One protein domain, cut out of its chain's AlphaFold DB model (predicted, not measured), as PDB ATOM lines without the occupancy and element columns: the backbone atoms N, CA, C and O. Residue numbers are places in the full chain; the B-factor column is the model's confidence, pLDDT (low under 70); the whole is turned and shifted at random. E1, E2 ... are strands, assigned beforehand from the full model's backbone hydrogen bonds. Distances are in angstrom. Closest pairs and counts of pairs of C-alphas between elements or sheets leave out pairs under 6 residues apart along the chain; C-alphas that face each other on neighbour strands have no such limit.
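AT A GLANCE: This is residues 189 to 243 of the 430 residues of the protein "DUF4789 domain-containing protein" of Lepeophtheirus salmonis (UniProt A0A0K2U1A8). Little regular structure is present: a short strand hairpin, E1 and E2, sits beside a longer one, E3 and E4, with two long loops making much of the rest. The 55 printed residues hold no named helix and four strands in chain order, 16 residues, forming two antiparallel two-stranded sheets, E1-E2 and E3-E4; the class is all strand. The whole is compact, radius of gyration of the C-alphas 9.9 A, and rounded, spanning 27 by 22 by 15 A.

HOW THE PARTS SIT: E1, residues 194 to 196, and E2, residues 210 to 212, form an antiparallel hairpin at 139 degrees, with N 195 and O 211 2.9 A apart, within hydrogen-bond range. E3, residues 226 to 230, and E4, residues 236 to 240, form another at 138 degrees, with N 227 and O 239 at 2.8 A, within that range. The closest C-alphas of E1 and E4, Val 195 and Gly 236, are 5.8 A apart. E2 and E4 are apart.

IN THESE COORDINATES: E1 is 6.7 A long, from C-alpha 194 at (22.314, 19.618, 121.968); E2 is 7.0 A, E3 12.8 A, and E4 12.9 A, ending at C-alpha 240 (5.613, 21.092, 123.089).

THE WHOLE: The printed part has no cut. Links E1 to E2 and E2 to E3 are long. Residues 189 to 193 and 197 to 208 have pLDDT under 70.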
ATOM      1  N   ASP A 189      22.205  23.890 114.531       61.66
ATOM      2  CA  ASP A 189      20.790  23.919 114.123       61.66
ATOM      3  C   ASP A 189      19.879  23.753 115.355       61.66
ATOM      4  O   ASP A 189      20.081  22.836 116.145       61.66
ATOM      5  N   LEU A 190      18.886  24.632 115.521       57.62
ATOM      6  CA  LEU A 190      18.067  24.775 116.735       57.62
ATOM      7  C   LEU A 190      17.186  23.561 117.029       57.62
ATOM      8  O   LEU A 190      17.060  23.141 118.181       57.62
ATOM      9  N   ASP A 191      16.630  22.953 115.985       53.91
ATOM     10  CA  ASP A 191      15.756  21.782 116.113       53.91
ATOM     11  C   ASP A 191      16.544  20.486 116.354       53.91
ATOM     12  O   ASP A 191      15.965  19.432 116.613       53.91
ATOM     13  N   LEU A 192      17.871  20.560 116.269       62.31
ATOM     14  CA  LEU A 192      18.799  19.473 116.556       62.31
ATOM     15  C   LEU A 192      19.820  19.878 117.624       62.31
ATOM     16  O   LEU A 192      20.798  19.155 117.816       62.31
ATOM     17  N   CYS A 193      19.614  21.017 118.301       68.31
ATOM     18  CA  CYS A 193      20.560  21.501 119.292       68.31
ATOM     19  C   CYS A 193      20.729  20.450 120.371       68.31
ATOM     20  O   CYS A 193      19.760  19.925 120.924       68.31
ATOM     21  N   GLU A 194      21.984  20.216 120.705       72.38
ATOM     22  CA  GLU A 194      22.314  19.618 121.968       72.38
ATOM     23  C   GLU A 194      22.050  20.628 123.083       72.38
ATOM     24  O   GLU A 194      22.464  21.785 123.007       72.38
ATOM     25  N   VAL A 195      21.336  20.191 124.110       72.38
ATOM     26  CA  VAL A 195      21.005  21.006 125.275       72.38
ATOM     27  C   VAL A 195      21.544  20.304 126.510       72.38
ATOM     28  O   VAL A 195      21.429  19.082 126.639       72.38
ATOM     29  N   ASP A 196      22.167  21.072 127.401       70.25
ATOM     30  CA  ASP A 196      22.724  20.529 128.634       70.25
ATOM     31  C   ASP A 196      21.619  20.242 129.645       70.25
ATOM     32  O   ASP A 196      20.715  21.049 129.873       70.25
ATOM     33  N   THR A 197      21.715  19.066 130.254       68.31
ATOM     34  CA  THR A 197      20.768  18.592 131.262       68.31
ATOM     35  C   THR A 197      21.305  18.755 132.693       68.31
ATOM     36  O   THR A 197      20.582  18.503 133.656       68.31
ATOM     37  N   ASN A 198      22.548  19.235 132.861       57.09
ATOM     38  CA  ASN A 198      23.279  19.180 134.132       57.09
ATOM     39  C   ASN A 198      23.005  20.305 135.140       57.09
ATOM     40  O   ASN A 198      23.558  20.241 136.237       57.09
ATOM     41  N   ASN A 199      22.126  21.275 134.861       52.38
ATOM     42  CA  ASN A 199      21.886  22.390 135.789       52.38
ATOM     43  C   ASN A 199      20.454  22.484 136.343       52.38
ATOM     44  O   ASN A 199      19.817  23.530 136.336       52.38
ATOM     45  N   GLY A 200      19.972  21.350 136.861       52.03
ATOM     46  CA  GLY A 200      19.220  21.286 138.119       52.03
ATOM     47  C   GLY A 200      18.089  22.294 138.352       52.03
ATOM     48  O   GLY A 200      18.220  23.181 139.182       52.03
ATOM     49  N   THR A 201      16.926  22.031 137.761       45.94
ATOM     50  CA  THR A 201      15.604  22.319 138.375       45.94
ATOM     51  C   THR A 201      14.594  21.209 138.080       45.94
ATOM     52  O   THR A 201      13.696  20.956 138.880       45.94
ATOM     53  N   TYR A 202      14.792  20.454 136.997       51.91
ATOM     54  CA  TYR A 202      14.025  19.249 136.705       51.91
ATOM     55  C   TYR A 202      14.688  18.015 137.323       51.91
ATOM     56  O   TYR A 202      15.744  17.550 136.893       51.91
ATOM     57  N   SER A 203      14.044  17.473 138.356       47.34
ATOM     58  CA  SER A 203      14.484  16.310 139.139       47.34
ATOM     59  C   SER A 203      14.748  15.036 138.317       47.34
ATOM     60  O   SER A 203      15.403  14.126 138.823       47.34
ATOM     61  N   HIS A 204      14.303  14.975 137.057       51.44
ATOM     62  CA  HIS A 204      14.475  13.832 136.154       51.44
ATOM     63  C   HIS A 204      15.730  13.895 135.253       51.44
ATOM     64  O   HIS A 204      16.044  12.910 134.590       51.44
ATOM     65  N   CYS A 205      16.486  15.001 135.250       50.66
ATOM     66  CA  CYS A 205      17.583  15.249 134.297       50.66
ATOM     67  C   CYS A 205      19.009  15.015 134.840       50.66
ATOM     68  O   CYS A 205      19.982  15.434 134.222       50.66
ATOM     69  N   LYS A 206      19.189  14.359 135.994       47.75
ATOM     70  CA  LYS A 206      20.530  14.212 136.592       47.75
ATOM     71  C   LYS A 206      21.443  13.278 135.778       47.75
ATOM     72  O   LYS A 206      21.220  12.071 135.744       47.75
ATOM     73  N   GLY A 207      22.532  13.830 135.235       53.38
ATOM     74  CA  GLY A 207      23.737  13.077 134.861       53.38
ATOM     75  C   GLY A 207      23.835  12.607 133.408       53.38
ATOM     76  O   GLY A 207      24.648  11.731 133.118       53.38
ATOM     77  N   LYS A 208      23.039  13.160 132.488       55.28
ATOM     78  CA  LYS A 208      23.247  12.970 131.047       55.28
ATOM     79  C   LYS A 208      23.943  14.225 130.509       55.28
ATOM     80  O   LYS A 208      23.691  15.331 130.967       55.28
ATOM     81  N   GLY A 209      24.909  14.071 129.611       72.56
ATOM     82  CA  GLY A 209      25.572  15.218 128.988       72.56
ATOM     83  C   GLY A 209      24.619  16.011 128.085       72.56
ATOM     84  O   GLY A 209      23.413  16.088 128.304       72.56
ATOM     85  N   CYS A 210      25.180  16.563 127.025       76.44
ATOM     86  CA  CYS A 210      24.461  17.170 125.918       76.44
ATOM     87  C   CYS A 210      23.466  16.196 125.251       76.44
ATOM     88  O   CYS A 210      23.836  15.067 124.919       76.44
ATOM     89  N   VAL A 211      22.206  16.613 125.058       76.88
ATOM     90  CA  VAL A 211      21.157  15.796 124.409       76.88
ATOM     91  C   VAL A 211      20.485  16.552 123.270       76.88
ATOM     92  O   VAL A 211      20.085  17.699 123.443       76.88
ATOM     93  N   VAL A 212      20.299  15.887 122.127       78.19
ATOM     94  CA  VAL A 212      19.575  16.430 120.966       78.19
ATOM     95  C   VAL A 212      18.120  16.735 121.331       78.19
ATOM     96  O   VAL A 212      17.379  15.846 121.760       78.19
ATOM     97  N   SER A 213      17.690  17.973 121.092       76.56
ATOM     98  CA  SER A 213      16.402  18.522 121.529       76.56
ATOM     99  C   SER A 213      15.185  17.653 121.191       76.56
ATOM    100  O   SER A 213      14.372  17.347 122.067       76.56
ATOM    101  N   ARG A 214      15.080  17.179 119.944       76.50
ATOM    102  CA  ARG A 214      13.987  16.300 119.478       76.50
ATOM    103  C   ARG A 214      14.080  14.852 119.963       76.50
ATOM    104  O   ARG A 214      13.088  14.130 119.909       76.50
ATOM    105  N   ALA A 215      15.246  14.407 120.428       73.94
ATOM    106  CA  ALA A 215      15.452  13.050 120.943       73.94
ATOM    107  C   ALA A 215      15.186  12.940 122.456       73.94
ATOM    108  O   ALA A 215      15.308  11.855 123.035       73.94
ATOM    109  N   ALA A 216      14.807  14.047 123.107       76.50
ATOM    110  CA  ALA A 216      14.569  14.098 124.544       76.50
ATOM    111  C   ALA A 216      13.486  13.104 124.994       76.50
ATOM    112  O   ALA A 216      13.690  12.380 125.968       76.50
ATOM    113  N   TYR A 217      12.383  12.984 124.249       77.75
ATOM    114  CA  TYR A 217      11.336  12.003 124.547       77.75
ATOM    115  C   TYR A 217      11.845  10.551 124.489       77.75
ATOM    116  O   TYR A 217      11.644   9.784 125.424       77.75
ATOM    117  N   GLN A 218      12.601  10.183 123.448       76.44
ATOM    118  CA  GLN A 218      13.182   8.834 123.308       76.44
ATOM    119  C   GLN A 218      14.151   8.488 124.443       76.44
ATOM    120  O   GLN A 218      14.331   7.327 124.800       76.44
ATOM    121  N   SER A 219      14.773   9.514 125.016       75.94
ATOM    122  CA  SER A 219      15.694   9.392 126.143       75.94
ATOM    123  C   SER A 219      14.985   9.394 127.505       75.94
ATOM    124  O   SER A 219      15.678   9.407 128.531       75.94
ATOM    125  N   ASN A 220      13.642   9.386 127.513       79.19
ATOM    126  CA  ASN A 220      12.770   9.563 128.678       79.19
ATOM    127  C   ASN A 220      13.090  10.836 129.478       79.19
ATOM    128  O   ASN A 220      13.050  10.828 130.706       79.19
ATOM    129  N   ILE A 221      13.480  11.908 128.786       81.56
ATOM    130  CA  ILE A 221      13.735  13.219 129.395       81.56
ATOM    131  C   ILE A 221      12.448  14.044 129.391       81.56
ATOM    132  O   ILE A 221      12.052  14.537 130.434       81.56
ATOM    133  N   CYS A 222      11.772  14.142 128.245       85.38
ATOM    134  CA  CYS A 222      10.489  14.843 128.122       85.38
ATOM    135  C   CYS A 222       9.330  13.857 127.895       85.38
ATOM    136  O   CYS A 222       9.570  12.687 127.587       85.38
ATOM    137  N   LYS A 223       8.082  14.316 128.050       88.88
ATOM    138  CA  LYS A 223       6.869  13.517 127.798       88.88
ATOM    139  C   LYS A 223       6.655  13.270 126.285       88.88
ATOM    140  O   LYS A 223       7.348  13.873 125.457       88.88
ATOM    141  N   PRO A 224       5.711  12.393 125.879       88.88
ATOM    142  CA  PRO A 224       5.299  12.306 124.480       88.88
ATOM    143  C   PRO A 224       4.894  13.679 123.931       88.88
ATOM    144  O   PRO A 224       4.315  14.490 124.648       88.88
ATOM    145  N   ASN A 225       5.189  13.926 122.654       88.12
ATOM    146  CA  ASN A 225       4.916  15.194 121.963       88.12
ATOM    147  C   ASN A 225       5.632  16.433 122.535       88.12
ATOM    148  O   ASN A 225       5.299  17.568 122.175       88.12
ATOM    149  N   GLU A 226       6.653  16.227 123.365       88.12
ATOM    150  CA  GLU A 226       7.546  17.275 123.848       88.12
ATOM    151  C   GLU A 226       8.951  17.164 123.235       88.12
ATOM    152  O   GLU A 226       9.410  16.103 122.803       88.12
ATOM    153  N   GLN A 227       9.656  18.290 123.238       85.62
ATOM    154  CA  GLN A 227      11.073  18.417 122.922       85.62
ATOM    155  C   GLN A 227      11.769  19.286 123.970       85.62
ATOM    156  O   GLN A 227      11.134  20.070 124.678       85.62
ATOM    157  N   LEU A 228      13.091  19.171 124.051       83.62
ATOM    158  CA  LEU A 228      13.892  20.014 124.929       83.62
ATOM    159  C   LEU A 228      14.113  21.377 124.261       83.62
ATOM    160  O   LEU A 228      14.750  21.475 123.214       83.62
ATOM    161  N   LEU A 229      13.549  22.426 124.848       81.56
ATOM    162  CA  LEU A 229      13.705  23.813 124.427       81.56
ATOM    163  C   LEU A 229      14.757  24.497 125.295       81.56
ATOM    164  O   LEU A 229      14.942  24.128 126.450       81.56
ATOM    165  N   ILE A 230      15.421  25.512 124.753       78.75
ATOM    166  CA  ILE A 230      16.348  26.347 125.519       78.75
ATOM    167  C   ILE A 230      15.576  27.577 126.002       78.75
ATOM    168  O   ILE A 230      14.949  28.272 125.198       78.75
ATOM    169  N   ASP A 231      15.591  27.814 127.309       80.56
ATOM    170  CA  ASP A 231      14.995  28.993 127.928       80.56
ATOM    171  C   ASP A 231      15.920  30.228 127.818       80.56
ATOM    172  O   ASP A 231      17.087  30.099 127.443       80.56
ATOM    173  N   PRO A 232      15.442  31.445 128.139       83.56
ATOM    174  CA  PRO A 232      16.263  32.659 128.081       83.56
ATOM    175  C   PRO A 232      17.523  32.661 128.965       83.56
ATOM    176  O   PRO A 232      18.417  33.470 128.728       83.56
ATOM    177  N   TYR A 233      17.607  31.779 129.965       84.12
ATOM    178  CA  TYR A 233      18.758  31.628 130.861       84.12
ATOM    179  C   TYR A 233      19.799  30.633 130.313       84.12
ATOM    180  O   TYR A 233      20.875  30.455 130.889       84.12
ATOM    181  N   GLY A 234      19.498  29.994 129.179       79.06
ATOM    182  CA  GLY A 234      20.344  28.988 128.548       79.06
ATOM    183  C   GLY A 234      20.146  27.579 129.110       79.06
ATOM    184  O   GLY A 234      20.988  26.715 128.864       79.06
ATOM    185  N   HIS A 235      19.066  27.326 129.857       77.06
ATOM    186  CA  HIS A 235      18.752  26.010 130.410       77.06
ATOM    187  C   HIS A 235      17.768  25.238 129.527       77.06
ATOM    188  O   HIS A 235      16.891  25.808 128.876       77.06
ATOM    189  N   GLY A 236      17.899  23.910 129.529       76.62
ATOM    190  CA  GLY A 236      16.954  23.020 128.869       76.62
ATOM    191  C   GLY A 236      15.658  22.856 129.658       76.62
ATOM    192  O   GLY A 236      15.678  22.413 130.805       76.62
ATOM    193  N   LYS A 237      14.521  23.143 129.025       81.50
ATOM    194  CA  LYS A 237      13.174  22.916 129.554       81.50
ATOM    195  C   LYS A 237      12.329  22.143 128.544       81.50
ATOM    196  O   LYS A 237      12.309  22.479 127.363       81.50
ATOM    197  N   CYS A 238      11.617  21.119 129.003       85.31
ATOM    198  CA  CYS A 238      10.667  20.408 128.152       85.31
ATOM    199  C   CYS A 238       9.501  21.326 127.761       85.31
ATOM    200  O   CYS A 238       8.972  22.071 128.589       85.31
ATOM    201  N   GLY A 239       9.119  21.278 126.491       86.12
ATOM    202  CA  GLY A 239       7.962  21.986 125.958       86.12
ATOM    203  C   GLY A 239       7.437  21.311 124.698       86.12
ATOM    204  O   GLY A 239       8.076  20.408 124.160       86.12
ATOM    205  N   CYS A 240       6.270  21.737 124.221       89.88
ATOM    206  CA  CYS A 240       5.613  21.092 123.089       89.88
ATOM    207  C   CYS A 240       6.445  21.159 121.795       89.88
ATOM    208  O   CYS A 240       7.180  22.121 121.543       89.88
ATOM    209  N   LEU A 241       6.323  20.116 120.966       86.75
ATOM    210  CA  LEU A 241       6.940  20.054 119.639       86.75
ATOM    211  C   LEU A 241       6.574  21.280 118.790       86.75
ATOM    212  O   LEU A 241       5.422  21.709 118.745       86.75
ATOM    213  N   ARG A 242       7.565  21.819 118.072       82.69
ATOM    214  CA  ARG A 242       7.376  22.964 117.162       82.69
ATOM    215  C   ARG A 242       7.137  22.550 115.712       82.69
ATOM    216  O   ARG A 242       6.554  23.316 114.961       82.69
ATOM    217  N   ASP A 243       7.569  21.355 115.319       78.25
ATOM    218  CA  ASP A 243       7.350  20.829 113.970       78.25
ATOM    219  C   ASP A 243       7.031  19.319 114.004       78.25
ATOM    220  O   ASP A 243       7.944  18.499 114.207       78.25
TER     221      ASP A 243